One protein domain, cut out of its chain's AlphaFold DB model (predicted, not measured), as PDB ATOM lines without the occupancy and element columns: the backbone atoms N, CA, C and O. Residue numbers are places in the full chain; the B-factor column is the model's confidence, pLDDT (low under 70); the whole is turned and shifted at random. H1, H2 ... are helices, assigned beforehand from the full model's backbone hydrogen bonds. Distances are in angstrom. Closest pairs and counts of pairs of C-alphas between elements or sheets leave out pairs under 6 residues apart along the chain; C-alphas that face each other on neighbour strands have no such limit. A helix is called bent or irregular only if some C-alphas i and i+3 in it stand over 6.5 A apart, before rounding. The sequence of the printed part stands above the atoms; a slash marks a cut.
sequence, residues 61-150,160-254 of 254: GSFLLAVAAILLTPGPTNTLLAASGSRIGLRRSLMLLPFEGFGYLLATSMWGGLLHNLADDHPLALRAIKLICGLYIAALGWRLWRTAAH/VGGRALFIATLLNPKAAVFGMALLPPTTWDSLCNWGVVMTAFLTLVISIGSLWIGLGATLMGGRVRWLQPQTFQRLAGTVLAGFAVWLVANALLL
ATOM      1  N   GLY A  61       7.520  26.337 -39.436       57.28
ATOM      2  CA  GLY A  61       8.978  26.187 -39.434       57.28
ATOM      3  C   GLY A  61       9.810  27.440 -39.776       57.28
ATOM      4  O   GLY A  61      10.985  27.487 -39.418       57.28
ATOM      5  N   SER A  62       9.269  28.466 -40.445       72.88
ATOM      6  CA  SER A  62      10.044  29.628 -40.918       72.88
ATOM      7  C   SER A  62      10.202  30.742 -39.881       72.88
ATOM      8  O   SER A  62      11.129  31.547 -40.004       72.88
ATOM      9  N   PHE A  63       9.370  30.793 -38.831       81.50
ATOM     10  CA  PHE A  63       9.508  31.832 -37.799       81.50
ATOM     11  C   PHE A  63      10.832  31.705 -37.032       81.50
ATOM     12  O   PHE A  63      11.445  32.718 -36.711       81.50
ATOM     13  N   LEU A  64      11.311  30.478 -36.779       85.56
ATOM     14  CA  LEU A  64      12.586  30.242 -36.092       85.56
ATOM     15  C   LEU A  64      13.760  30.812 -36.885       85.56
ATOM     16  O   LEU A  64      14.641  31.445 -36.309       85.56
ATOM     17  N   LEU A  65      13.746  30.641 -38.210       83.50
ATOM     18  CA  LEU A  65      14.749  31.224 -39.101       83.50
ATOM     19  C   LEU A  65      14.693  32.753 -39.073       83.50
ATOM     20  O   LEU A  65      15.732  33.403 -38.994       83.50
ATOM     21  N   ALA A  66      13.493  33.330 -39.076       80.44
ATOM     22  CA  ALA A  66      13.310  34.776 -39.022       80.44
ATOM     23  C   ALA A  66      13.759  35.377 -37.673       80.44
ATOM     24  O   ALA A  66      14.486  36.373 -37.635       80.44
ATOM     25  N   VAL A  67      13.402  34.729 -36.559       89.69
ATOM     26  CA  VAL A  67      13.890  35.066 -35.214       89.69
ATOM     27  C   VAL A  67      15.412  34.977 -35.167       89.69
ATOM     28  O   VAL A  67      16.062  35.924 -34.724       89.69
ATOM     29  N   ALA A  68      15.992  33.877 -35.658       89.25
ATOM     30  CA  ALA A  68      17.435  33.680 -35.684       89.25
ATOM     31  C   ALA A  68      18.142  34.762 -36.512       89.25
ATOM     32  O   ALA A  68      19.126  35.330 -36.045       89.25
ATOM     33  N   ALA A  69      17.617  35.112 -37.690       83.88
ATOM     34  CA  ALA A  69      18.171  36.166 -38.535       83.88
ATOM     35  C   ALA A  69      18.227  37.515 -37.800       83.88
ATOM     36  O   ALA A  69      19.264  38.177 -37.788       83.88
ATOM     37  N   ILE A  70      17.152  37.901 -37.108       84.38
ATOM     38  CA  ILE A  70      17.103  39.159 -36.348       84.38
ATOM     39  C   ILE A  70      17.976  39.099 -35.088       84.38
ATOM     40  O   ILE A  70      18.633  40.092 -34.750       84.38
ATOM     41  N   LEU A  71      18.033  37.965 -34.390       89.19
ATOM     42  CA  LEU A  71      18.931  37.774 -33.247       89.19
ATOM     43  C   LEU A  71      20.408  37.795 -33.664       89.19
ATOM     44  O   LEU A  71      21.244  38.270 -32.900       89.19
ATOM     45  N   LEU A  72      20.742  37.358 -34.878       86.81
ATOM     46  CA  LEU A  72      22.093  37.456 -35.439       86.81
ATOM     47  C   LEU A  72      22.460  38.873 -35.884       86.81
ATOM     48  O   LEU A  72      23.638  39.160 -36.076       86.81
ATOM     49  N   THR A  73      21.497  39.787 -36.020       78.00
ATOM     50  CA  THR A  73      21.842  41.186 -36.296       78.00
ATOM     51  C   THR A  73      22.427  41.861 -35.058       78.00
ATOM     52  O   THR A  73      21.945  41.636 -33.941       78.00
ATOM     53  N   PRO A  74      23.438  42.728 -35.189       73.31
ATOM     54  CA  PRO A  74      23.918  43.529 -34.073       73.31
ATOM     55  C   PRO A  74      22.790  44.433 -33.581       73.31
ATOM     56  O   PRO A  74      22.065  45.051 -34.355       73.31
ATOM     57  N   GLY A  75      22.617  44.486 -32.271       73.25
ATOM     58  CA  GLY A  75      21.647  45.347 -31.608       73.25
ATOM     59  C   GLY A  75      22.131  45.667 -30.201       73.25
ATOM     60  O   GLY A  75      23.104  45.054 -29.765       73.25
ATOM     61  N   PRO A  76      21.467  46.581 -29.476       72.81
ATOM     62  CA  PRO A  76      21.939  47.037 -28.171       72.81
ATOM     63  C   PRO A  76      22.278  45.880 -27.217       72.81
ATOM     64  O   PRO A  76      23.413  45.788 -26.762       72.81
ATOM     65  N   THR A  77      21.360  44.930 -27.014       84.94
ATOM     66  CA  THR A  77      21.589  43.746 -26.164       84.94
ATOM     67  C   THR A  77      22.749  42.868 -26.653       84.94
ATOM     68  O   THR A  77      23.660  42.562 -25.888       84.94
ATOM     69  N   ASN A  78      22.766  42.512 -27.939       88.69
ATOM     70  CA  ASN A  78      23.776  41.622 -28.524       88.69
ATOM     71  C   ASN A  78      25.188  42.222 -28.474       88.69
ATOM     72  O   ASN A  78      26.163  41.535 -28.177       88.69
ATOM     73  N   THR A  79      25.301  43.527 -28.722       81.88
ATOM     74  CA  THR A  79      26.570  44.251 -28.635       81.88
ATOM     75  C   THR A  79      27.041  44.359 -27.185       81.88
ATOM     76  O   THR A  79      28.237  44.236 -26.936       81.88
ATOM     77  N   LEU A  80      26.131  44.523 -26.214       82.00
ATOM     78  CA  LEU A  80      26.473  44.479 -24.786       82.00
ATOM     79  C   LEU A  80      26.977  43.093 -24.364       82.00
ATOM     80  O   LEU A  80      27.951  43.007 -23.620       82.00
ATOM     81  N   LEU A  81      26.370  42.014 -24.865       88.00
ATOM     82  CA  LEU A  81      26.836  40.644 -24.636       88.00
ATOM     83  C   LEU A  81      28.230  40.401 -25.216       88.00
ATOM     84  O   LEU A  81      29.095  39.847 -24.536       88.00
ATOM     85  N   ALA A  82      28.475  40.878 -26.434       84.75
ATOM     86  CA  ALA A  82      29.784  40.792 -27.064       84.75
ATOM     87  C   ALA A  82      30.838  41.637 -26.323       84.75
ATOM     88  O   ALA A  82      31.940  41.166 -26.049       84.75
ATOM     89  N   ALA A  83      30.492  42.857 -25.910       77.88
ATOM     90  CA  ALA A  83      31.366  43.701 -25.096       77.88
ATOM     91  C   ALA A  83      31.644  43.091 -23.711       77.88
ATOM     92  O   ALA A  83      32.742  43.231 -23.177       77.88
ATOM     93  N   SER A  84      30.667  42.399 -23.123       83.12
ATOM     94  CA  SER A  84      30.858  41.659 -21.876       83.12
ATOM     95  C   SER A  84      31.837  40.500 -22.079       83.12
ATOM     96  O   SER A  84      32.835  40.402 -21.362       83.12
ATOM     97  N   GLY A  85      31.639  39.707 -23.140       85.81
ATOM     98  CA  GLY A  85      32.522  38.603 -23.516       85.81
ATOM     99  C   GLY A  85      33.985  39.022 -23.646       85.81
ATOM    100  O   GLY A  85      34.860  38.338 -23.116       85.81
ATOM    101  N   SER A  86      34.249  40.171 -24.276       81.00
ATOM    102  CA  SER A  86      35.612  40.689 -24.454       81.00
ATOM    103  C   SER A  86      36.250  41.207 -23.160       81.00
ATOM    104  O   SER A  86      37.471  41.198 -23.039       81.00
ATOM    105  N   ARG A  87      35.448  41.675 -22.192       79.50
ATOM    106  CA  ARG A  87      35.934  42.350 -20.973       79.50
ATOM    107  C   ARG A  87      36.066  41.426 -19.775       79.50
ATOM    108  O   ARG A  87      37.074  41.466 -19.081       79.50
ATOM    109  N   ILE A  88      35.031  40.636 -19.493       83.44
ATOM    110  CA  ILE A  88      34.966  39.779 -18.298       83.44
ATOM    111  C   ILE A  88      35.102  38.287 -18.634       83.44
ATOM    112  O   ILE A  88      35.077  37.447 -17.731       83.44
ATOM    113  N   GLY A  89      35.279  37.964 -19.919       85.12
ATOM    114  CA  GLY A  89      35.490  36.615 -20.428       85.12
ATOM    115  C   GLY A  89      34.201  35.810 -20.588       85.12
ATOM    116  O   GLY A  89      33.135  36.165 -20.074       85.12
ATOM    117  N   LEU A  90      34.314  34.680 -21.290       89.81
ATOM    118  CA  LEU A  90      33.191  33.810 -21.654       89.81
ATOM    119  C   LEU A  90      32.384  33.355 -20.427       89.81
ATOM    120  O   LEU A  90      31.192  33.627 -20.334       89.81
ATOM    121  N   ARG A  91      33.042  32.727 -19.443       91.31
ATOM    122  CA  ARG A  91      32.369  32.097 -18.292       91.31
ATOM    123  C   ARG A  91      31.513  33.074 -17.480       91.31
ATOM    124  O   ARG A  91      30.387  32.737 -17.133       91.31
ATOM    125  N   ARG A  92      32.033  34.268 -17.176       88.44
ATOM    126  CA  ARG A  92      31.292  35.279 -16.398       88.44
ATOM    127  C   ARG A  92      30.175  35.914 -17.223       88.44
ATOM    128  O   ARG A  92      29.099  36.162 -16.696       88.44
ATOM    129  N   SER A  93      30.406  36.115 -18.517       90.88
ATOM    130  CA  SER A  93      29.412  36.699 -19.419       90.88
ATOM    131  C   SER A  93      28.217  35.778 -19.662       90.88
ATOM    132  O   SER A  93      27.103  36.271 -19.791       90.88
ATOM    133  N   LEU A  94      28.402  34.452 -19.664       94.88
ATOM    134  CA  LEU A  94      27.293  33.494 -19.804       94.88
ATOM    135  C   LEU A  94      26.254  33.620 -18.674       94.88
ATOM    136  O   LEU A  94      25.078  33.340 -18.892       94.88
ATOM    137  N   MET A  95      26.648  34.122 -17.495       94.44
ATOM    138  CA  MET A  95      25.719  34.397 -16.388       94.44
ATOM    139  C   MET A  95      24.749  35.553 -16.688       94.44
ATOM    140  O   MET A  95      23.809  35.774 -15.929       94.44
ATOM    141  N   LEU A  96      24.954  36.286 -17.786       93.12
ATOM    142  CA  LEU A  96      24.060  37.346 -18.243       93.12
ATOM    143  C   LEU A  96      22.894  36.825 -19.101       93.12
ATOM    144  O   LEU A  96      21.869  37.499 -19.190       93.12
ATOM    145  N   LEU A  97      23.008  35.627 -19.687       96.19
ATOM    146  CA  LEU A  97      21.989  35.061 -20.581       96.19
ATOM    147  C   LEU A  97      20.611  34.878 -19.929       96.19
ATOM    148  O   LEU A  97      19.618  35.167 -20.592       96.19
ATOM    149  N   PRO A  98      20.487  34.482 -18.644       96.81
ATOM    150  CA  PRO A  98      19.183  34.457 -17.989       96.81
ATOM    151  C   PRO A  98      18.516  35.838 -17.963       96.81
ATOM    152  O   PRO A  98      17.315  35.934 -18.183       96.81
ATOM    153  N   PHE A  99      19.278  36.916 -17.750       94.94
ATOM    154  CA  PHE A  99      18.738  38.280 -17.715       94.94
ATOM    155  C   PHE A  99      18.248  38.743 -19.089       94.94
ATOM    156  O   PHE A  99      17.190  39.362 -19.183       94.94
ATOM    157  N   GLU A 100      18.987  38.421 -20.152       96.00
ATOM    158  CA  GLU A 100      18.516  38.615 -21.525       96.00
ATOM    159  C   GLU A 100      17.239  37.800 -21.783       96.00
ATOM    160  O   GLU A 100      16.231  38.351 -22.221       96.00
ATOM    161  N   GLY A 101      17.260  36.503 -21.460       96.75
ATOM    162  CA  GLY A 101      16.131  35.599 -21.659       96.75
ATOM    163  C   GLY A 101      14.863  36.082 -20.955       96.75
ATOM    164  O   GLY A 101      13.813  36.169 -21.582       96.75
ATOM    165  N   PHE A 102      14.958  36.483 -19.685       96.94
ATOM    166  CA  PHE A 102      13.829  37.056 -18.946       96.94
ATOM    167  C   PHE A 102      13.347  38.381 -19.539       96.94
ATOM    168  O   PHE A 102      12.139  38.611 -19.607       96.94
ATOM    169  N   GLY A 103      14.266  39.246 -19.979       94.69
ATOM    170  CA  GLY A 103      13.920  40.514 -20.618       94.69
ATOM    171  C   GLY A 103      13.112  40.297 -21.894       94.69
ATOM    172  O   GLY A 103      12.056  40.904 -22.067       94.69
ATOM    173  N   TYR A 104      13.565  39.378 -22.752       96.44
ATOM    174  CA  TYR A 104      12.833  39.023 -23.959       96.44
ATOM    175  C   TYR A 104      11.518  38.311 -23.648       96.44
ATOM    176  O   TYR A 104      10.509  38.715 -24.206       96.44
ATOM    177  N   LEU A 105      11.493  37.322 -22.746       96.94
ATOM    178  CA  LEU A 105      10.265  36.614 -22.364       96.94
ATOM    179  C   LEU A 105       9.161  37.590 -21.944       96.94
ATOM    180  O   LEU A 105       8.023  37.468 -22.398       96.94
ATOM    181  N   LEU A 106       9.498  38.563 -21.091       95.56
ATOM    182  CA  LEU A 106       8.541  39.554 -20.615       95.56
ATOM    183  C   LEU A 106       8.116  40.502 -21.741       95.56
ATOM    184  O   LEU A 106       6.921  40.664 -21.977       95.56
ATOM    185  N   ALA A 107       9.069  41.094 -22.464       92.31
ATOM    186  CA  ALA A 107       8.756  42.059 -23.514       92.31
ATOM    187  C   ALA A 107       7.954  41.439 -24.668       92.31
ATOM    188  O   ALA A 107       6.956  42.021 -25.086       92.31
ATOM    189  N   THR A 108       8.339  40.264 -25.173       93.75
ATOM    190  CA  THR A 108       7.617  39.617 -26.281       93.75
ATOM    191  C   THR A 108       6.223  39.171 -25.862       93.75
ATOM    192  O   THR A 108       5.289  39.323 -26.645       93.75
ATOM    193  N   SER A 109       6.058  38.696 -24.623       93.25
ATOM    194  CA  SER A 109       4.744  38.356 -24.065       93.25
ATOM    195  C   SER A 109       3.850  39.583 -23.917       93.25
ATOM    196  O   SER A 109       2.676  39.526 -24.269       93.25
ATOM    197  N   MET A 110       4.402  40.707 -23.452       89.75
ATOM    198  CA  MET A 110       3.657  41.960 -23.337       89.75
ATOM    199  C   MET A 110       3.222  42.493 -24.702       89.75
ATOM    200  O   MET A 110       2.044  42.781 -24.895       89.75
ATOM    201  N   TRP A 111       4.153  42.609 -25.651       86.88
ATOM    202  CA  TRP A 111       3.867  43.147 -26.979       86.88
ATOM    203  C   TRP A 111       2.943  42.244 -27.793       86.88
ATOM    204  O   TRP A 111       2.010  42.734 -28.424       86.88
ATOM    205  N   GLY A 112       3.177  40.932 -27.767       86.44
ATOM    206  CA  GLY A 112       2.360  39.984 -28.514       86.44
ATOM    207  C   GLY A 112       0.978  39.765 -27.908       86.44
ATOM    208  O   GLY A 112      -0.003  39.757 -28.645       86.44
ATOM    209  N   GLY A 113       0.868  39.708 -26.576       81.31
ATOM    210  CA  GLY A 113      -0.428  39.667 -25.897       81.31
ATOM    211  C   GLY A 113      -1.249  40.940 -26.124       81.31
ATOM    212  O   GLY A 113      -2.450  40.861 -26.364       81.31
ATOM    213  N   LEU A 114      -0.603  42.114 -26.112       80.56
ATOM    214  CA  LEU A 114      -1.256  43.376 -26.468       80.56
ATOM    215  C   LEU A 114      -1.783  43.337 -27.906       80.56
ATOM    216  O   LEU A 114      -2.936  43.687 -28.136       80.56
ATOM    217  N   LEU A 115      -0.958  42.895 -28.858       78.31
ATOM    218  CA  LEU A 115      -1.352  42.851 -30.261       78.31
ATOM    219  C   LEU A 115      -2.484  41.853 -30.518       78.31
ATOM    220  O   LEU A 115      -3.393  42.174 -31.271       78.31
ATOM    221  N   HIS A 116      -2.443  40.680 -29.884       78.62
ATOM    222  CA  HIS A 116      -3.493  39.669 -29.999       78.62
ATOM    223  C   HIS A 116      -4.856  40.223 -29.569       78.62
ATOM    224  O   HIS A 116      -5.822  40.082 -30.303       78.62
ATOM    225  N   ASN A 117      -4.913  40.946 -28.447       74.75
ATOM    226  CA  ASN A 117      -6.160  41.560 -27.980       74.75
ATOM    227  C   ASN A 117      -6.650  42.708 -28.880       74.75
ATOM    228  O   ASN A 117      -7.839  42.987 -28.911       74.75
ATOM    229  N   LEU A 118      -5.746  43.403 -29.579       72.56
ATOM    230  CA  LEU A 118      -6.098  44.489 -30.507       72.56
ATOM    231  C   LEU A 118      -6.418  43.987 -31.924       72.56
ATOM    232  O   LEU A 118      -6.888  44.767 -32.755       72.56
ATOM    233  N   ALA A 119      -6.111  42.724 -32.221       69.25
ATOM    234  CA  ALA A 119      -6.140  42.195 -33.576       69.25
ATOM    235  C   ALA A 119      -7.555  42.088 -34.146       69.25
ATOM    236  O   ALA A 119      -7.746  42.352 -35.335       69.25
ATOM    237  N   ASP A 120      -8.514  41.734 -33.294       68.50
ATOM    238  CA  ASP A 120      -9.893  41.469 -33.699       68.50
ATOM    239  C   ASP A 120     -10.662  42.769 -33.996       68.50
ATOM    240  O   ASP A 120     -11.446  42.821 -34.943       68.50
ATOM    241  N   ASP A 121     -10.362  43.850 -33.267       70.69
ATOM    242  CA  ASP A 121     -11.103  45.115 -33.359       70.69
ATOM    243  C   ASP A 121     -10.466  46.143 -34.317       70.69
ATOM    244  O   ASP A 121     -11.141  47.054 -34.810       70.69
ATOM    245  N   HIS A 122      -9.161  46.034 -34.607       72.62
ATOM    246  CA  HIS A 122      -8.411  47.077 -35.323       72.62
ATOM    247  C   HIS A 122      -7.432  46.535 -36.389       72.62
ATOM    248  O   HIS A 122      -6.214  46.731 -36.291       72.62
ATOM    249  N   PRO A 123      -7.929  45.944 -37.493       71.38
ATOM    250  CA  PRO A 123      -7.087  45.368 -38.548       71.38
ATOM    251  C   PRO A 123      -6.170  46.391 -39.248       71.38
ATOM    252  O   PRO A 123      -5.062  46.051 -39.662       71.38
ATOM    253  N   LEU A 124      -6.583  47.662 -39.343       74.25
ATOM    254  CA  LEU A 124      -5.744  48.749 -39.871       74.25
ATOM    255  C   LEU A 124      -4.563  49.079 -38.945       74.25
ATOM    256  O   LEU A 124      -3.458  49.338 -39.425       74.25
ATOM    257  N   ALA A 125      -4.764  49.019 -37.625       68.31
ATOM    258  CA  ALA A 125      -3.699  49.250 -36.651       68.31
ATOM    259  C   ALA A 125      -2.635  48.146 -36.725       68.31
ATOM    260  O   ALA A 125      -1.441  48.441 -36.703       68.31
ATOM    261  N   LEU A 126      -3.049  46.886 -36.916       67.94
ATOM    262  CA  LEU A 126      -2.128  45.768 -37.150       67.94
ATOM    263  C   LEU A 126      -1.235  45.995 -38.376       67.94
ATOM    264  O   LEU A 126      -0.022  45.776 -38.309       67.94
ATOM    265  N   ARG A 127      -1.816  46.441 -39.498       69.44
ATOM    266  CA  ARG A 127      -1.057  46.741 -40.725       69.44
ATOM    267  C   ARG A 127      -0.060  47.871 -40.495       69.44
ATOM    268  O   ARG A 127       1.107  47.730 -40.856       69.44
ATOM    269  N   ALA A 128      -0.485  48.949 -39.834       73.06
ATOM    270  CA  ALA A 128       0.389  50.067 -39.491       73.06
ATOM    271  C   ALA A 128       1.564  49.625 -38.602       73.06
ATOM    272  O   ALA A 128       2.709  49.974 -38.880       73.06
ATOM    273  N   ILE A 129       1.311  48.796 -37.584       68.75
ATOM    274  CA  ILE A 129       2.355  48.254 -36.703       68.75
ATOM    275  C   ILE A 129       3.353  47.405 -37.493       68.75
ATOM    276  O   ILE A 129       4.560  47.598 -37.351       68.75
ATOM    277  N   LYS A 130       2.882  46.509 -38.371       66.94
ATOM    278  CA  LYS A 130       3.767  45.698 -39.223       66.94
ATOM    279  C   LYS A 130       4.622  46.559 -40.155       66.94
ATOM    280  O   LYS A 130       5.817  46.298 -40.276       66.94
ATOM    281  N   LEU A 131       4.046  47.601 -40.760       71.62
ATOM    282  CA  LEU A 131       4.783  48.557 -41.591       71.62
ATOM    283  C   LEU A 131       5.849  49.303 -40.783       71.62
ATOM    284  O   LEU A 131       6.998  49.372 -41.214       71.62
ATOM    285  N   ILE A 132       5.506  49.798 -39.590       72.25
ATOM    286  CA  ILE A 132       6.451  50.472 -38.689       72.25
ATOM    287  C   ILE A 132       7.586  49.519 -38.292       72.25
ATOM    288  O   ILE A 132       8.756  49.899 -38.357       72.25
ATOM    289  N   CYS A 133       7.272  48.268 -37.939       69.88
ATOM    290  CA  CYS A 133       8.275  47.243 -37.658       69.88
ATOM    291  C   CYS A 133       9.171  46.972 -38.875       69.88
ATOM    292  O   CYS A 133      10.389  46.947 -38.730       69.88
ATOM    293  N   GLY A 134       8.600  46.815 -40.072       66.94
ATOM    294  CA  GLY A 134       9.347  46.596 -41.312       66.94
ATOM    295  C   GLY A 134      10.297  47.744 -41.648       66.94
ATOM    296  O   GLY A 134      11.488  47.515 -41.856       66.94
ATOM    297  N   LEU A 135       9.811  48.986 -41.601       73.75
ATOM    298  CA  LEU A 135      10.631  50.185 -41.794       73.75
ATOM    299  C   LEU A 135      11.746  50.288 -40.750       73.75
ATOM    300  O   LEU A 135      12.883  50.626 -41.081       73.75
ATOM    301  N   TYR A 136      11.450  49.953 -39.494       70.19
ATOM    302  CA  TYR A 136      12.447  49.945 -38.431       70.19
ATOM    303  C   TYR A 136      13.546  48.898 -38.671       70.19
ATOM    304  O   TYR A 136      14.732  49.192 -38.514       70.19
ATOM    305  N   ILE A 137      13.176  47.687 -39.095       65.38
ATOM    306  CA  ILE A 137      14.135  46.634 -39.438       65.38
ATOM    307  C   ILE A 137      14.986  47.042 -40.651       65.38
ATOM    308  O   ILE A 137      16.204  46.860 -40.623       65.38
ATOM    309  N   ALA A 138      14.387  47.663 -41.674       68.06
ATOM    310  CA  ALA A 138      15.127  48.219 -42.807       68.06
ATOM    311  C   ALA A 138      16.126  49.290 -42.345       68.06
ATOM    312  O   ALA A 138      17.292  49.268 -42.742       68.06
ATOM    313  N   ALA A 139      15.705  50.183 -41.444       68.88
ATOM    314  CA  ALA A 139      16.566  51.208 -40.864       68.88
ATOM    315  C   ALA A 139      17.722  50.605 -40.050       68.88
ATOM    316  O   ALA A 139      18.847  51.100 -40.133       68.88
ATOM    317  N   LEU A 140      17.485  49.524 -39.296       63.56
ATOM    318  CA  LEU A 140      18.548  48.771 -38.625       63.56
ATOM    319  C   LEU A 140      19.529  48.161 -39.630       63.56
ATOM    320  O   LEU A 140      20.739  48.273 -39.432       63.56
ATOM    321  N   GLY A 141      19.024  47.568 -40.713       61.75
ATOM    322  CA  GLY A 141      19.847  46.938 -41.748       61.75
ATOM    323  C   GLY A 141      20.729  47.965 -42.448       61.75
ATOM    324  O   GLY A 141      21.934  47.765 -42.593       61.75
ATOM    325  N   TRP A 142      20.151  49.123 -42.772       66.06
ATOM    326  CA  TRP A 142      20.855  50.262 -43.353       66.06
ATOM    327  C   TRP A 142      21.902  50.868 -42.415       66.06
ATOM    328  O   TRP A 142      23.040  51.107 -42.824       66.06
ATOM    329  N   ARG A 143      21.549  51.103 -41.141       63.94
ATOM    330  CA  ARG A 143      22.501  51.593 -40.129       63.94
ATOM    331  C   ARG A 143      23.690  50.656 -40.021       63.94
ATOM    332  O   ARG A 143      24.817  51.132 -39.992       63.94
ATOM    333  N   LEU A 144      23.431  49.352 -40.021       59.22
ATOM    334  CA  LEU A 144      24.465  48.343 -39.920       59.22
ATOM    335  C   LEU A 144      25.378  48.291 -41.149       59.22
ATOM    336  O   LEU A 144      26.599  48.233 -41.015       59.22
ATOM    337  N   TRP A 145      24.790  48.371 -42.344       60.25
ATOM    338  CA  TRP A 145      25.531  48.465 -43.598       60.25
ATOM    339  C   TRP A 145      26.471  49.678 -43.616       60.25
ATOM    340  O   TRP A 145      27.605  49.591 -44.090       60.25
ATOM    341  N   ARG A 146      26.020  50.808 -43.058       68.25
ATOM    342  CA  ARG A 146      26.796  52.049 -42.975       68.25
ATOM    343  C   ARG A 146      27.878  52.040 -41.899       68.25
ATOM    344  O   ARG A 146      28.990  52.487 -42.169       68.25
ATOM    345  N   THR A 147      27.583  51.579 -40.684       55.06
ATOM    346  CA  THR A 147      28.563  51.574 -39.581       55.06
ATOM    347  C   THR A 147      29.666  50.538 -39.776       55.06
ATOM    348  O   THR A 147      30.738  50.693 -39.197       55.06
ATOM    349  N   ALA A 148      29.479  49.578 -40.685       54.78
ATOM    350  CA  ALA A 148      30.550  48.721 -41.183       54.78
ATOM    351  C   ALA A 148      31.757  49.502 -41.741       54.78
ATOM    352  O   ALA A 148      32.860  48.969 -41.748       54.78
ATOM    353  N   ALA A 149      31.584  50.749 -42.198       45.78
ATOM    354  CA  ALA A 149      32.690  51.583 -42.681       45.78
ATOM    355  C   ALA A 149      33.514  52.237 -41.552       45.78
ATOM    356  O   ALA A 149      34.691  52.531 -41.750       45.78
ATOM    357  N   HIS A 150      32.928  52.426 -40.364       42.22
ATOM    358  CA  HIS A 150      33.566  53.066 -39.210       42.22
ATOM    359  C   HIS A 150      33.146  52.345 -37.923       42.22
ATOM    360  O   HIS A 150      32.139  52.721 -37.314       42.22
ATOM    361  N   VAL A 160      28.886  45.395 -17.849       69.94
ATOM    362  CA  VAL A 160      27.423  45.408 -17.952       69.94
ATOM    363  C   VAL A 160      26.859  44.399 -16.955       69.94
ATOM    364  O   VAL A 160      27.001  43.192 -17.131       69.94
ATOM    365  N   GLY A 161      26.229  44.895 -15.890       82.50
ATOM    366  CA  GLY A 161      25.555  44.053 -14.905       82.50
ATOM    367  C   GLY A 161      24.254  43.446 -15.442       82.50
ATOM    368  O   GLY A 161      23.604  44.018 -16.319       82.50
ATOM    369  N   GLY A 162      23.824  42.320 -14.862       85.88
ATOM    370  CA  GLY A 162      22.608  41.603 -15.280       85.88
ATOM    371  C   GLY A 162      21.346  42.475 -15.304       85.88
ATOM    372  O   GLY A 162      20.584  42.426 -16.264       85.88
ATOM    373  N   ARG A 163      21.165  43.363 -14.315       85.06
ATOM    374  CA  ARG A 163      20.041  44.320 -14.284       85.06
ATOM    375  C   ARG A 163      20.057  45.290 -15.469       85.06
ATOM    376  O   ARG A 163      19.007  45.561 -16.043       85.06
ATOM    377  N   ALA A 164      21.228  45.813 -15.828       79.75
ATOM    378  CA  ALA A 164      21.357  46.724 -16.961       79.75
ATOM    379  C   ALA A 164      21.035  46.001 -18.275       79.75
ATOM    380  O   ALA A 164      20.303  46.541 -19.100       79.75
ATOM    381  N   LEU A 165      21.503  44.757 -18.434       88.31
ATOM    382  CA  LEU A 165      21.182  43.945 -19.606       88.31
ATOM    383  C   LEU A 165      19.692  43.588 -19.680       88.31
ATOM    384  O   LEU A 165      19.103  43.673 -20.755       88.31
ATOM    385  N   PHE A 166      19.070  43.234 -18.554       89.19
ATOM    386  CA  PHE A 166      17.633  42.971 -18.479       89.19
ATOM    387  C   PHE A 166      16.823  44.187 -18.944       89.19
ATOM    388  O   PHE A 166      16.004  44.054 -19.847       89.19
ATOM    389  N   ILE A 167      17.097  45.379 -18.399       78.06
ATOM    390  CA  ILE A 167      16.399  46.619 -18.785       78.06
ATOM    391  C   ILE A 167      16.646  46.940 -20.262       78.06
ATOM    392  O   ILE A 167      15.703  47.245 -20.990       78.06
ATOM    393  N   ALA A 168      17.894  46.827 -20.725       78.06
ATOM    394  CA  ALA A 168      18.239  47.054 -22.125       78.06
ATOM    395  C   ALA A 168      17.496  46.097 -23.067       78.06
ATOM    396  O   ALA A 168      17.107  46.500 -24.158       78.06
ATOM    397  N   THR A 169      17.277  44.850 -22.643       87.44
ATOM    398  CA  THR A 169      16.547  43.834 -23.414       87.44
ATOM    399  C   THR A 169      15.042  44.056 -23.370       87.44
ATOM    400  O   THR A 169      14.381  43.956 -24.397       87.44
ATOM    401  N   LEU A 170      14.507  44.423 -22.206       83.75
ATOM    402  CA  LEU A 170      13.091  44.730 -22.021       83.75
ATOM    403  C   LEU A 170      12.652  45.909 -22.901       83.75
ATOM    404  O   LEU A 170      11.588  45.874 -23.513       83.75
ATOM    405  N   LEU A 171      13.500  46.934 -22.988       77.19
ATOM    406  CA  LEU A 171      13.291  48.117 -23.823       77.19
ATOM    407  C   LEU A 171      13.830  47.938 -25.248       77.19
ATOM    408  O   LEU A 171      13.823  48.885 -26.035       77.19
ATOM    409  N   ASN A 172      14.325  46.745 -25.595       82.00
ATOM    410  CA  ASN A 172      14.893  46.506 -26.907       82.00
ATOM    411  C   ASN A 172      13.766  46.506 -27.946       82.00
ATOM    412  O   ASN A 172      12.878  45.653 -27.886       82.00
ATOM    413  N   PRO A 173      13.815  47.380 -28.960       75.81
ATOM    414  CA  PRO A 173      12.799  47.409 -30.007       75.81
ATOM    415  C   PRO A 173      12.705  46.091 -30.795       75.81
ATOM    416  O   PRO A 173      11.651  45.799 -31.354       75.81
ATOM    417  N   LYS A 174      13.743  45.236 -30.792       86.12
ATOM    418  CA  LYS A 174      13.653  43.866 -31.333       86.12
ATOM    419  C   LYS A 174      12.597  43.026 -30.618       86.12
ATOM    420  O   LYS A 174      11.936  42.227 -31.267       86.12
ATOM    421  N   ALA A 175      12.410  43.217 -29.312       88.25
ATOM    422  CA  ALA A 175      11.400  42.489 -28.557       88.25
ATOM    423  C   ALA A 175       9.980  42.822 -29.034       88.25
ATOM    424  O   ALA A 175       9.138  41.930 -29.129       88.25
ATOM    425  N   ALA A 176       9.742  44.081 -29.411       83.50
ATOM    426  CA  ALA A 176       8.485  44.505 -30.015       83.50
ATOM    427  C   ALA A 176       8.285  43.839 -31.386       83.50
ATOM    428  O   ALA A 176       7.225  43.280 -31.644       83.50
ATOM    429  N   VAL A 177       9.324  43.799 -32.230       83.69
ATOM    430  CA  VAL A 177       9.272  43.087 -33.520       83.69
ATOM    431  C   VAL A 177       8.973  41.593 -33.321       83.69
ATOM    432  O   VAL A 177       8.130  41.043 -34.026       83.69
ATOM    433  N   PHE A 178       9.607  40.931 -32.347       89.88
ATOM    434  CA  PHE A 178       9.324  39.528 -32.035       89.88
ATOM    435  C   PHE A 178       7.863  39.327 -31.628       89.88
ATOM    436  O   PHE A 178       7.154  38.564 -32.281       89.88
ATOM    437  N   GLY A 179       7.413  40.047 -30.597       86.19
ATOM    438  CA  GLY A 179       6.062  39.920 -30.054       86.19
ATOM    439  C   GLY A 179       4.964  40.256 -31.061       86.19
ATOM    440  O   GLY A 179       3.958  39.558 -31.107       86.19
ATOM    441  N   MET A 180       5.163  41.290 -31.881       79.19
ATOM    442  CA  MET A 180       4.113  41.825 -32.755       79.19
ATOM    443  C   MET A 180       4.118  41.257 -34.177       79.19
ATOM    444  O   MET A 180       3.084  41.265 -34.835       79.19
ATOM    445  N   ALA A 181       5.263  40.810 -34.698       76.19
ATOM    446  CA  ALA A 181       5.382  40.526 -36.131       76.19
ATOM    447  C   ALA A 181       5.880  39.119 -36.473       76.19
ATOM    448  O   ALA A 181       5.632  38.658 -37.584       76.19
ATOM    449  N   LEU A 182       6.596  38.448 -35.567       82.69
ATOM    450  CA  LEU A 182       7.298  37.197 -35.887       82.69
ATOM    451  C   LEU A 182       6.720  35.966 -35.212       82.69
ATOM    452  O   LEU A 182       6.779  34.885 -35.794       82.69
ATOM    453  N   LEU A 183       6.233  36.096 -33.977       87.06
ATOM    454  CA  LEU A 183       5.685  34.946 -33.273       87.06
ATOM    455  C   LEU A 183       4.398  34.467 -33.964       87.06
ATOM    456  O   LEU A 183       3.563  35.303 -34.322       87.06
ATOM    457  N   PRO A 184       4.216  33.144 -34.148       85.44
ATOM    458  CA  PRO A 184       3.011  32.605 -34.767       85.44
ATOM    459  C   PRO A 184       1.750  33.076 -34.030       85.44
ATOM    460  O   PRO A 184       1.760  33.080 -32.797       85.44
ATOM    461  N   PRO A 185       0.645  33.407 -34.719       81.44
ATOM    462  CA  PRO A 185      -0.602  33.799 -34.055       81.44
ATOM    463  C   PRO A 185      -1.101  32.741 -33.061       81.44
ATOM    464  O   PRO A 185      -1.525  33.082 -31.960       81.44
ATOM    465  N   THR A 186      -0.902  31.461 -33.397       84.62
ATOM    466  CA  THR A 186      -1.261  30.300 -32.566       84.62
ATOM    467  C   THR A 186      -0.544  30.244 -31.215       84.62
ATOM    468  O   THR A 186      -0.952  29.489 -30.324       84.62
ATOM    469  N   THR A 187       0.511  31.051 -31.032       88.38
ATOM    470  CA  THR A 187       1.202  31.252 -29.748       88.38
ATOM    471  C   THR A 187       0.220  31.660 -28.659       88.38
ATOM    472  O   THR A 187       0.361  31.221 -27.519       88.38
ATOM    473  N   TRP A 188      -0.771  32.484 -28.999       86.75
ATOM    474  CA  TRP A 188      -1.648  33.132 -28.025       86.75
ATOM    475  C   TRP A 188      -2.932  32.343 -27.730       86.75
ATOM    476  O   TRP A 188      -3.573  32.608 -26.720       86.75
ATOM    477  N   ASP A 189      -3.241  31.305 -28.517       86.38
ATOM    478  CA  ASP A 189      -4.471  30.504 -28.378       86.38
ATOM    479  C   ASP A 189      -4.558  29.734 -27.051       86.38
ATOM    480  O   ASP A 189      -5.638  29.392 -26.571       86.38
ATOM    481  N   SER A 190      -3.412  29.362 -26.469       87.50
ATOM    482  CA  SER A 190      -3.377  28.665 -25.182       87.50
ATOM    483  C   SER A 190      -2.029  28.797 -24.488       87.50
ATOM    484  O   SER A 190      -0.984  28.880 -25.133       87.50
ATOM    485  N   LEU A 191      -2.032  28.681 -23.157       88.19
ATOM    486  CA  LEU A 191      -0.807  28.703 -22.350       88.19
ATOM    487  C   LEU A 191       0.190  27.597 -22.745       88.19
ATOM    488  O   LEU A 191       1.400  27.770 -22.628       88.19
ATOM    489  N   CYS A 192      -0.315  26.461 -23.239       90.25
ATOM    490  CA  CYS A 192       0.519  25.366 -23.731       90.25
ATOM    491  C   CYS A 192       1.262  25.755 -25.018       90.25
ATOM    492  O   CYS A 192       2.475  25.564 -25.085       90.25
ATOM    493  N   ASN A 193       0.564  26.344 -25.996       86.62
ATOM    494  CA  ASN A 193       1.188  26.820 -27.235       86.62
ATOM    495  C   ASN A 193       2.206  27.925 -26.938       86.62
ATOM    496  O   ASN A 193       3.343  27.848 -27.404       86.62
ATOM    497  N   TRP A 194       1.829  28.889 -26.092       91.62
ATOM    498  CA  TRP A 194       2.727  29.940 -25.622       91.62
ATOM    499  C   TRP A 194       3.999  29.348 -25.011       91.62
ATOM    500  O   TRP A 194       5.102  29.721 -25.400       91.62
ATOM    501  N   GLY A 195       3.865  28.362 -24.118       91.12
ATOM    502  CA  GLY A 195       5.005  27.709 -23.476       91.12
ATOM    503  C   GLY A 195       5.942  27.021 -24.474       91.12
ATOM    504  O   GLY A 195       7.161  27.159 -24.360       91.12
ATOM    505  N   VAL A 196       5.398  26.324 -25.477       91.12
ATOM    506  CA  VAL A 196       6.194  25.657 -26.524       91.12
ATOM    507  C   VAL A 196       6.956  26.680 -27.367       91.12
ATOM    508  O   VAL A 196       8.174  26.562 -27.524       91.12
ATOM    509  N   VAL A 197       6.267  27.711 -27.861       91.56
ATOM    510  CA  VAL A 197       6.874  28.747 -28.706       91.56
ATOM    511  C   VAL A 197       7.922  29.542 -27.930       91.56
ATOM    512  O   VAL A 197       9.032  29.731 -28.426       91.56
ATOM    513  N   MET A 198       7.623  29.950 -26.692       94.06
ATOM    514  CA  MET A 198       8.575  30.677 -25.847       94.06
ATOM    515  C   MET A 198       9.798  29.837 -25.501       94.06
ATOM    516  O   MET A 198      10.903  30.368 -25.475       94.06
ATOM    517  N   THR A 199       9.645  28.528 -25.298       94.12
ATOM    518  CA  THR A 199      10.790  27.635 -25.058       94.12
ATOM    519  C   THR A 199      11.708  27.565 -26.279       94.12
ATOM    520  O   THR A 199      12.928  27.679 -26.143       94.12
ATOM    521  N   ALA A 200      11.145  27.425 -27.482       92.62
ATOM    522  CA  ALA A 200      11.929  27.416 -28.717       92.62
ATOM    523  C   ALA A 200      12.616  28.774 -28.961       92.62
ATOM    524  O   ALA A 200      13.812  28.834 -29.252       92.62
ATOM    525  N   PHE A 201      11.881  29.868 -28.759       94.44
ATOM    526  CA  PHE A 201      12.393  31.231 -28.855       94.44
ATOM    527  C   PHE A 201      13.535  31.498 -27.860       94.44
ATOM    528  O   PHE A 201      14.597  31.970 -28.260       94.44
ATOM    529  N   LEU A 202      13.371  31.136 -26.584       96.81
ATOM    530  CA  LEU A 202      14.402  31.316 -25.558       96.81
ATOM    531  C   LEU A 202      15.635  30.451 -25.807       96.81
ATOM    532  O   LEU A 202      16.748  30.882 -25.519       96.81
ATOM    533  N   THR A 203      15.455  29.263 -26.384       96.06
ATOM    534  CA  THR A 203      16.578  28.419 -26.806       96.06
ATOM    535  C   THR A 203      17.418  29.150 -27.857       96.06
ATOM    536  O   THR A 203      18.632  29.244 -27.697       96.06
ATOM    537  N   LEU A 204      16.789  29.758 -28.873       95.19
ATOM    538  CA  LEU A 204      17.496  30.586 -29.858       95.19
ATOM    539  C   LEU A 204      18.170  31.809 -29.225       95.19
ATOM    540  O   LEU A 204      19.318  32.096 -29.560       95.19
ATOM    541  N   VAL A 205      17.491  32.506 -28.306       96.12
ATOM    542  CA  VAL A 205      18.062  33.648 -27.569       96.12
ATOM    543  C   VAL A 205      19.333  33.229 -26.834       96.12
ATOM    544  O   VAL A 205      20.375  33.842 -27.030       96.12
ATOM    545  N   ILE A 206      19.289  32.150 -26.051       96.50
ATOM    546  CA  ILE A 206      20.438  31.670 -25.271       96.50
ATOM    547  C   ILE A 206      21.565  31.196 -26.197       96.50
ATOM    548  O   ILE A 206      22.730  31.535 -25.968       96.50
ATOM    549  N   SER A 207      21.247  30.439 -27.251       96.25
ATOM    550  CA  SER A 207      22.241  29.961 -28.216       96.25
ATOM    551  C   SER A 207      22.938  31.121 -28.927       96.25
ATOM    552  O   SER A 207      24.165  31.180 -28.942       96.25
ATOM    553  N   ILE A 208      22.184  32.078 -29.472       95.56
ATOM    554  CA  ILE A 208      22.744  33.208 -30.224       95.56
ATOM    555  C   ILE A 208      23.404  34.231 -29.289       95.56
ATOM    556  O   ILE A 208      24.466  34.757 -29.618       95.56
ATOM    557  N   GLY A 209      22.860  34.464 -28.095       94.56
ATOM    558  CA  GLY A 209      23.502  35.274 -27.059       94.56
ATOM    559  C   GLY A 209      24.860  34.694 -26.644       94.56
ATOM    560  O   GLY A 209      25.842  35.429 -26.530       94.56
ATOM    561  N   SER A 210      24.962  33.364 -26.526       95.50
ATOM    562  CA  SER A 210      26.241  32.673 -26.291       95.50
ATOM    563  C   SER A 210      27.229  32.887 -27.437       95.50
ATOM    564  O   SER A 210      28.412  33.116 -27.181       95.50
ATOM    565  N   LEU A 211      26.758  32.862 -28.691       94.12
ATOM    566  CA  LEU A 211      27.590  33.183 -29.856       94.12
ATOM    567  C   LEU A 211      28.123  34.615 -29.764       94.12
ATOM    568  O   LEU A 211      29.322  34.816 -29.915       94.12
ATOM    569  N   TRP A 212      27.279  35.600 -29.444       91.00
ATOM    570  CA  TRP A 212      27.704  36.993 -29.271       91.00
ATOM    571  C   TRP A 212      28.759  37.163 -28.177       91.00
ATOM    572  O   TRP A 212      29.773  37.826 -28.403       91.00
ATOM    573  N   ILE A 213      28.571  36.515 -27.025       91.50
ATOM    574  CA  ILE A 213      29.578  36.479 -25.958       91.50
ATOM    575  C   ILE A 213      30.885  35.860 -26.472       91.50
ATOM    576  O   ILE A 213      31.961  36.415 -26.241       91.50
ATOM    577  N   GLY A 214      30.808  34.719 -27.160       89.75
ATOM    578  CA  GLY A 214      31.961  34.008 -27.712       89.75
ATOM    579  C   GLY A 214      32.733  34.841 -28.736       89.75
ATOM    580  O   GLY A 214      33.957  34.940 -28.639       89.75
ATOM    581  N   LEU A 215      32.032  35.511 -29.656       85.50
ATOM    582  CA  LEU A 215      32.605  36.473 -30.603       85.50
ATOM    583  C   LEU A 215      33.344  37.591 -29.859       85.50
ATOM    584  O   LEU A 215      34.480  37.918 -30.195       85.50
ATOM    585  N   GLY A 216      32.745  38.134 -28.800       83.62
ATOM    586  CA  GLY A 216      33.389  39.111 -27.929       83.62
ATOM    587  C   GLY A 216      34.677  38.607 -27.281       83.62
ATOM    588  O   GLY A 216      35.723  39.244 -27.383       83.62
ATOM    589  N   ALA A 217      34.604  37.438 -26.646       85.31
ATOM    590  CA  ALA A 217      35.713  36.836 -25.913       85.31
ATOM    591  C   ALA A 217      36.888  36.414 -26.812       85.31
ATOM    592  O   ALA A 217      38.031  36.419 -26.360       85.31
ATOM    593  N   THR A 218      36.623  36.043 -28.069       81.31
ATOM    594  CA  THR A 218      37.634  35.480 -28.982       81.31
ATOM    595  C   THR A 218      38.125  36.471 -30.036       81.31
ATOM    596  O   THR A 218      39.329  36.547 -30.281       81.31
ATOM    597  N   LEU A 219      37.229  37.255 -30.648       68.00
ATOM    598  CA  LEU A 219      37.554  38.134 -31.778       68.00
ATOM    599  C   LEU A 219      37.927  39.545 -31.326       68.00
ATOM    600  O   LEU A 219      38.878  40.126 -31.844       68.00
ATOM    601  N   MET A 220      37.215  40.091 -30.335       61.09
ATOM    602  CA  MET A 220      37.444  41.460 -29.847       61.09
ATOM    603  C   MET A 220      38.537  41.556 -28.771       61.09
ATOM    604  O   MET A 220      38.939  42.657 -28.407       61.09
ATOM    605  N   GLY A 221      39.078  40.420 -28.317       55.12
ATOM    606  CA  GLY A 221      40.271  40.335 -27.462       55.12
ATOM    607  C   GLY A 221      41.612  40.419 -28.212       55.12
ATOM    608  O   GLY A 221      42.645  40.089 -27.635       55.12
ATOM    609  N   GLY A 222      41.614  40.805 -29.497       53.53
ATOM    610  CA  GLY A 222      42.833  41.112 -30.265       53.53
ATOM    611  C   GLY A 222      43.519  39.942 -30.988       53.53
ATOM    612  O   GLY A 222      44.647  40.110 -31.444       53.53
ATOM    613  N   ARG A 223      42.887  38.763 -31.118       50.03
ATOM    614  CA  ARG A 223      43.551  37.546 -31.647       50.03
ATOM    615  C   ARG A 223      43.215  37.137 -33.082       50.03
ATOM    616  O   ARG A 223      43.894  36.259 -33.605       50.03
ATOM    617  N   VAL A 224      42.223  37.733 -33.750       49.22
ATOM    618  CA  VAL A 224      41.773  37.227 -35.063       49.22
ATOM    619  C   VAL A 224      41.692  38.351 -36.098       49.22
ATOM    620  O   VAL A 224      40.738  39.119 -36.130       49.22
ATOM    621  N   ARG A 225      42.715  38.438 -36.961       50.41
ATOM    622  CA  ARG A 225      42.840  39.428 -38.055       50.41
ATOM    623  C   ARG A 225      41.957  39.135 -39.283       50.41
ATOM    624  O   ARG A 225      41.810  40.010 -40.127       50.41
ATOM    625  N   TRP A 226      41.398  37.924 -39.404       48.19
ATOM    626  CA  TRP A 226      40.779  37.433 -40.650       48.19
ATOM    627  C   TRP A 226      39.260  37.663 -40.758       48.19
ATOM    628  O   TRP A 226      38.710  37.671 -41.853       48.19
ATOM    629  N   LEU A 227      38.568  37.917 -39.643       50.84
ATOM    630  CA  LEU A 227      37.171  38.357 -39.656       50.84
ATOM    631  C   LEU A 227      37.145  39.880 -39.647       50.84
ATOM    632  O   LEU A 227      37.098  40.490 -38.582       50.84
ATOM    633  N   GLN A 228      37.195  40.503 -40.828       57.28
ATOM    634  CA  GLN A 228      36.946  41.939 -40.936       57.28
ATOM    635  C   GLN A 228      35.531  42.222 -40.404       57.28
ATOM    636  O   GLN A 228      34.555  41.790 -41.027       57.28
ATOM    637  N   PRO A 229      35.383  42.959 -39.282       53.50
ATOM    638  CA  PRO A 229      34.075  43.246 -38.683       53.50
ATOM    639  C   PRO A 229      33.109  43.895 -39.682       53.50
ATOM    640  O   PRO A 229      31.898  43.709 -39.608       53.50
ATOM    641  N   GLN A 230      33.671  44.593 -40.668       57.22
ATOM    642  CA  GLN A 230      32.978  45.265 -41.758       57.22
ATOM    643  C   GLN A 230      32.190  44.290 -42.653       57.22
ATOM    644  O   GLN A 230      31.028  44.541 -42.965       57.22
ATOM    645  N   THR A 231      32.783  43.156 -43.037       57.19
ATOM    646  CA  THR A 231      32.151  42.165 -43.929       57.19
ATOM    647  C   THR A 231      31.004  41.441 -43.228       57.19
ATOM    648  O   THR A 231      29.934  41.263 -43.807       57.19
ATOM    649  N   PHE A 232      31.189  41.103 -41.949       59.31
ATOM    650  CA  PHE A 232      30.150  40.486 -41.122       59.31
ATOM    651  C   PHE A 232      28.952  41.424 -40.910       59.31
ATOM    652  O   PHE A 232      27.802  41.014 -41.068       59.31
ATOM    653  N   GLN A 233      29.209  42.703 -40.618       59.41
ATOM    654  CA  GLN A 233      28.154  43.706 -40.453       59.41
ATOM    655  C   GLN A 233      27.404  43.981 -41.765       59.41
ATOM    656  O   GLN A 233      26.177  44.063 -41.750       59.41
ATOM    657  N   ARG A 234      28.100  44.044 -42.909       62.25
ATOM    658  CA  ARG A 234      27.453  44.195 -44.223       62.25
ATOM    659  C   ARG A 234      26.536  43.021 -44.546       62.25
ATOM    660  O   ARG A 234      25.382  43.267 -44.871       62.25
ATOM    661  N   LEU A 235      27.001  41.779 -44.374       64.62
ATOM    662  CA  LEU A 235      26.198  40.575 -44.621       64.62
ATOM    663  C   LEU A 235      24.941  40.524 -43.739       64.62
ATOM    664  O   LEU A 235      23.840  40.292 -44.234       64.62
ATOM    665  N   ALA A 236      25.090  40.786 -42.438       60.00
ATOM    666  CA  ALA A 236      23.953  40.863 -41.527       60.00
ATOM    667  C   ALA A 236      22.975  41.986 -41.927       60.00
ATOM    668  O   ALA A 236      21.764  41.824 -41.786       60.00
ATOM    669  N   GLY A 237      23.483  43.099 -42.467       58.00
ATOM    670  CA  GLY A 237      22.682  44.230 -42.936       58.00
ATOM    671  C   GLY A 237      21.845  43.882 -44.166       58.00
ATOM    672  O   GLY A 237      20.655  44.194 -44.190       58.00
ATOM    673  N   THR A 238      22.423  43.185 -45.151       67.25
ATOM    674  CA  THR A 238      21.702  42.730 -46.353       67.25
ATOM    675  C   THR A 238      20.623  41.709 -46.027       67.25
ATOM    676  O   THR A 238      19.507  41.831 -46.529       67.25
ATOM    677  N   VAL A 239      20.916  40.728 -45.164       67.69
ATOM    678  CA  VAL A 239      19.919  39.735 -44.723       67.69
ATOM    679  C   VAL A 239      18.748  40.428 -44.027       67.69
ATOM    680  O   VAL A 239      17.586  40.125 -44.305       67.69
ATOM    681  N   LEU A 240      19.040  41.407 -43.167       62.88
ATOM    682  CA  LEU A 240      18.014  42.164 -42.459       62.88
ATOM    683  C   LEU A 240      17.173  43.033 -43.402       62.88
ATOM    684  O   LEU A 240      15.960  43.115 -43.229       62.88
ATOM    685  N   ALA A 241      17.794  43.647 -44.412       65.81
ATOM    686  CA  ALA A 241      17.088  44.408 -45.440       65.81
ATOM    687  C   ALA A 241      16.155  43.511 -46.268       65.81
ATOM    688  O   ALA A 241      15.001  43.874 -46.480       65.81
ATOM    689  N   GLY A 242      16.607  42.314 -46.659       68.69
ATOM    690  CA  GLY A 242      15.759  41.327 -47.335       68.69
ATOM    691  C   GLY A 242      14.555  40.915 -46.483       68.69
ATOM    692  O   GLY A 242      13.425  40.898 -46.970       68.69
ATOM    693  N   PHE A 243      14.771  40.675 -45.186       65.56
ATOM    694  CA  PHE A 243      13.680  40.386 -44.257       65.56
ATOM    695  C   PHE A 243      12.722  41.575 -44.083       65.56
ATOM    696  O   PHE A 243      11.509  41.385 -44.044       65.56
ATOM    697  N   ALA A 244      13.240  42.801 -44.014       65.50
ATOM    698  CA  ALA A 244      12.416  44.002 -43.926       65.50
ATOM    699  C   ALA A 244      11.519  44.169 -45.155       65.50
ATOM    700  O   ALA A 244      10.330  44.433 -45.003       65.50
ATOM    701  N   VAL A 245      12.069  43.969 -46.357       71.81
ATOM    702  CA  VAL A 245      11.305  44.003 -47.615       71.81
ATOM    703  C   VAL A 245      10.207  42.947 -47.596       71.81
ATOM    704  O   VAL A 245       9.061  43.264 -47.900       71.81
ATOM    705  N   TRP A 246      10.523  41.720 -47.176       75.19
ATOM    706  CA  TRP A 246       9.533  40.651 -47.039       75.19
ATOM    707  C   TRP A 246       8.425  41.006 -46.032       75.19
ATOM    708  O   TRP A 246       7.243  40.832 -46.327       75.19
ATOM    709  N   LEU A 247       8.784  41.565 -44.872       66.75
ATOM    710  CA  LEU A 247       7.828  41.951 -43.832       66.75
ATOM    711  C   LEU A 247       6.913  43.097 -44.290       66.75
ATOM    712  O   LEU A 247       5.707  43.059 -44.047       66.75
ATOM    713  N   VAL A 248       7.471  44.103 -44.972       67.88
ATOM    714  CA  VAL A 248       6.709  45.219 -45.554       67.88
ATOM    715  C   VAL A 248       5.795  44.724 -46.672       67.88
ATOM    716  O   VAL A 248       4.623  45.087 -46.689       67.88
ATOM    717  N   ALA A 249       6.283  43.856 -47.561       71.25
ATOM    718  CA  ALA A 249       5.462  43.257 -48.610       71.25
ATOM    719  C   ALA A 249       4.280  42.478 -48.013       71.25
ATOM    720  O   ALA A 249       3.148  42.662 -48.445       71.25
ATOM    721  N   ASN A 250       4.506  41.684 -46.960       66.06
ATOM    722  CA  ASN A 250       3.430  40.989 -46.248       66.06
ATOM    723  C   ASN A 250       2.414  41.956 -45.616       66.06
ATOM    724  O   ASN A 250       1.223  41.669 -45.597       66.06
ATOM    725  N   ALA A 251       2.872  43.104 -45.112       62.44
ATOM    726  CA  ALA A 251       2.002  44.112 -44.515       62.44
ATOM    727  C   ALA A 251       1.136  44.857 -45.545       62.44
ATOM    728  O   ALA A 251       0.011  45.221 -45.221       62.44
ATOM    729  N   LEU A 252       1.656  45.084 -46.757       69.50
ATOM    730  CA  LEU A 252       0.953  45.760 -47.859       69.50
ATOM    731  C   LEU A 252      -0.030  44.850 -48.605       69.50
ATOM    732  O   LEU A 252      -0.944  45.348 -49.254       69.50
ATOM    733  N   LEU A 253       0.177  43.534 -48.542       62.12
ATOM    734  CA  LEU A 253      -0.696  42.532 -49.163       62.12
ATOM    735  C   LEU A 253      -1.925  42.174 -48.305       62.12
ATOM    736  O   LEU A 253      -2.785  41.432 -48.777       62.12
ATOM    737  N   LEU A 254      -2.004  42.696 -47.074       52.75
ATOM    738  CA  LEU A 254      -3.200  42.699 -46.225       52.75
ATOM    739  C   LEU A 254      -4.113  43.833 -46.666       52.75
ATOM    740  O   LEU A 254      -5.329  43.574 -46.824       52.75
TER     741      LEU A 254
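Overview. This is residues 61 to 150 and 160 to 254 of the 254 residues of the protein "LysE family translocator" of Ottowia sp. GY511 (UniProt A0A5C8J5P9). An elongated all-helix body has the long antiparallel pair H4 and H8 along one side and H3 and H7, crossing steeply, along the other. The short helices H1 and H6 fill the middle between them, while kinked H2 packs on H7 and H5 packs on H2 and H3. The 185 printed residues hold eight named helices, H1 to H8, and no named strand; the whole is compact, with a radius of gyration of the C-alphas of 16.7 A and spans of 54 by 33 by 27 A.

Along the chain. H1, residues 62 to 72, begins at C-alpha 62 (10.044, 29.628, -40.918). H2 is residues 76 to 94, H3 97 to 119, 31.8 A, and H4 123 to 147, 36.2 A. H5 is residues 162 to 170, H6 173 to 182, and H7 191 to 223, 46.2 A. H8, residues 229 to 252, 34.5 A, ends at C-alpha 252 (0.953, 45.760, -47.859). H2, H7 and, only just, H6 are irregular: C-alphas 87 and 90 are 9.0 A apart, 220 and 223 7.5 A, 179 and 182 6.6 A. H2 has a kink of 130 degrees near residue 88.

Arrangement. The hub H3 touches H4, H5, H6 and H7; its closest C-alphas to H6 are Gly 112 and Gly 179, 4.0 A. H4 and H8 touch at a shallow tilt of 17 degrees, opposite ways, closest at C-alphas 141 and 237, 4.1 A. H1 touches H7, closest at C-alphas 68 and 204, 6.6 A. H2 touches H7 with residues 209 to 221 of H7 alone, closest at C-alphas 82 and 216, 4.1 A. H4 and H7 are apart. Every O i to N i+4 pair is within hydrogen-bond range in H1, H3, H4, H5, H6 and H8, against 12 of 15 in H2 and 26 of 29 in H7.

Size, cuts and confidence. C-alphas 121 and 223, the two farthest apart, are 55.2 A from each other. Residues 151 to 159 are not printed, leaving 23.4 A between C-alphas 150 and 160. No link printed whole is long. Mean pLDDT of the printed part is 78.1; 58 residues are under 70, among them 137 to 150 and 219 to 244.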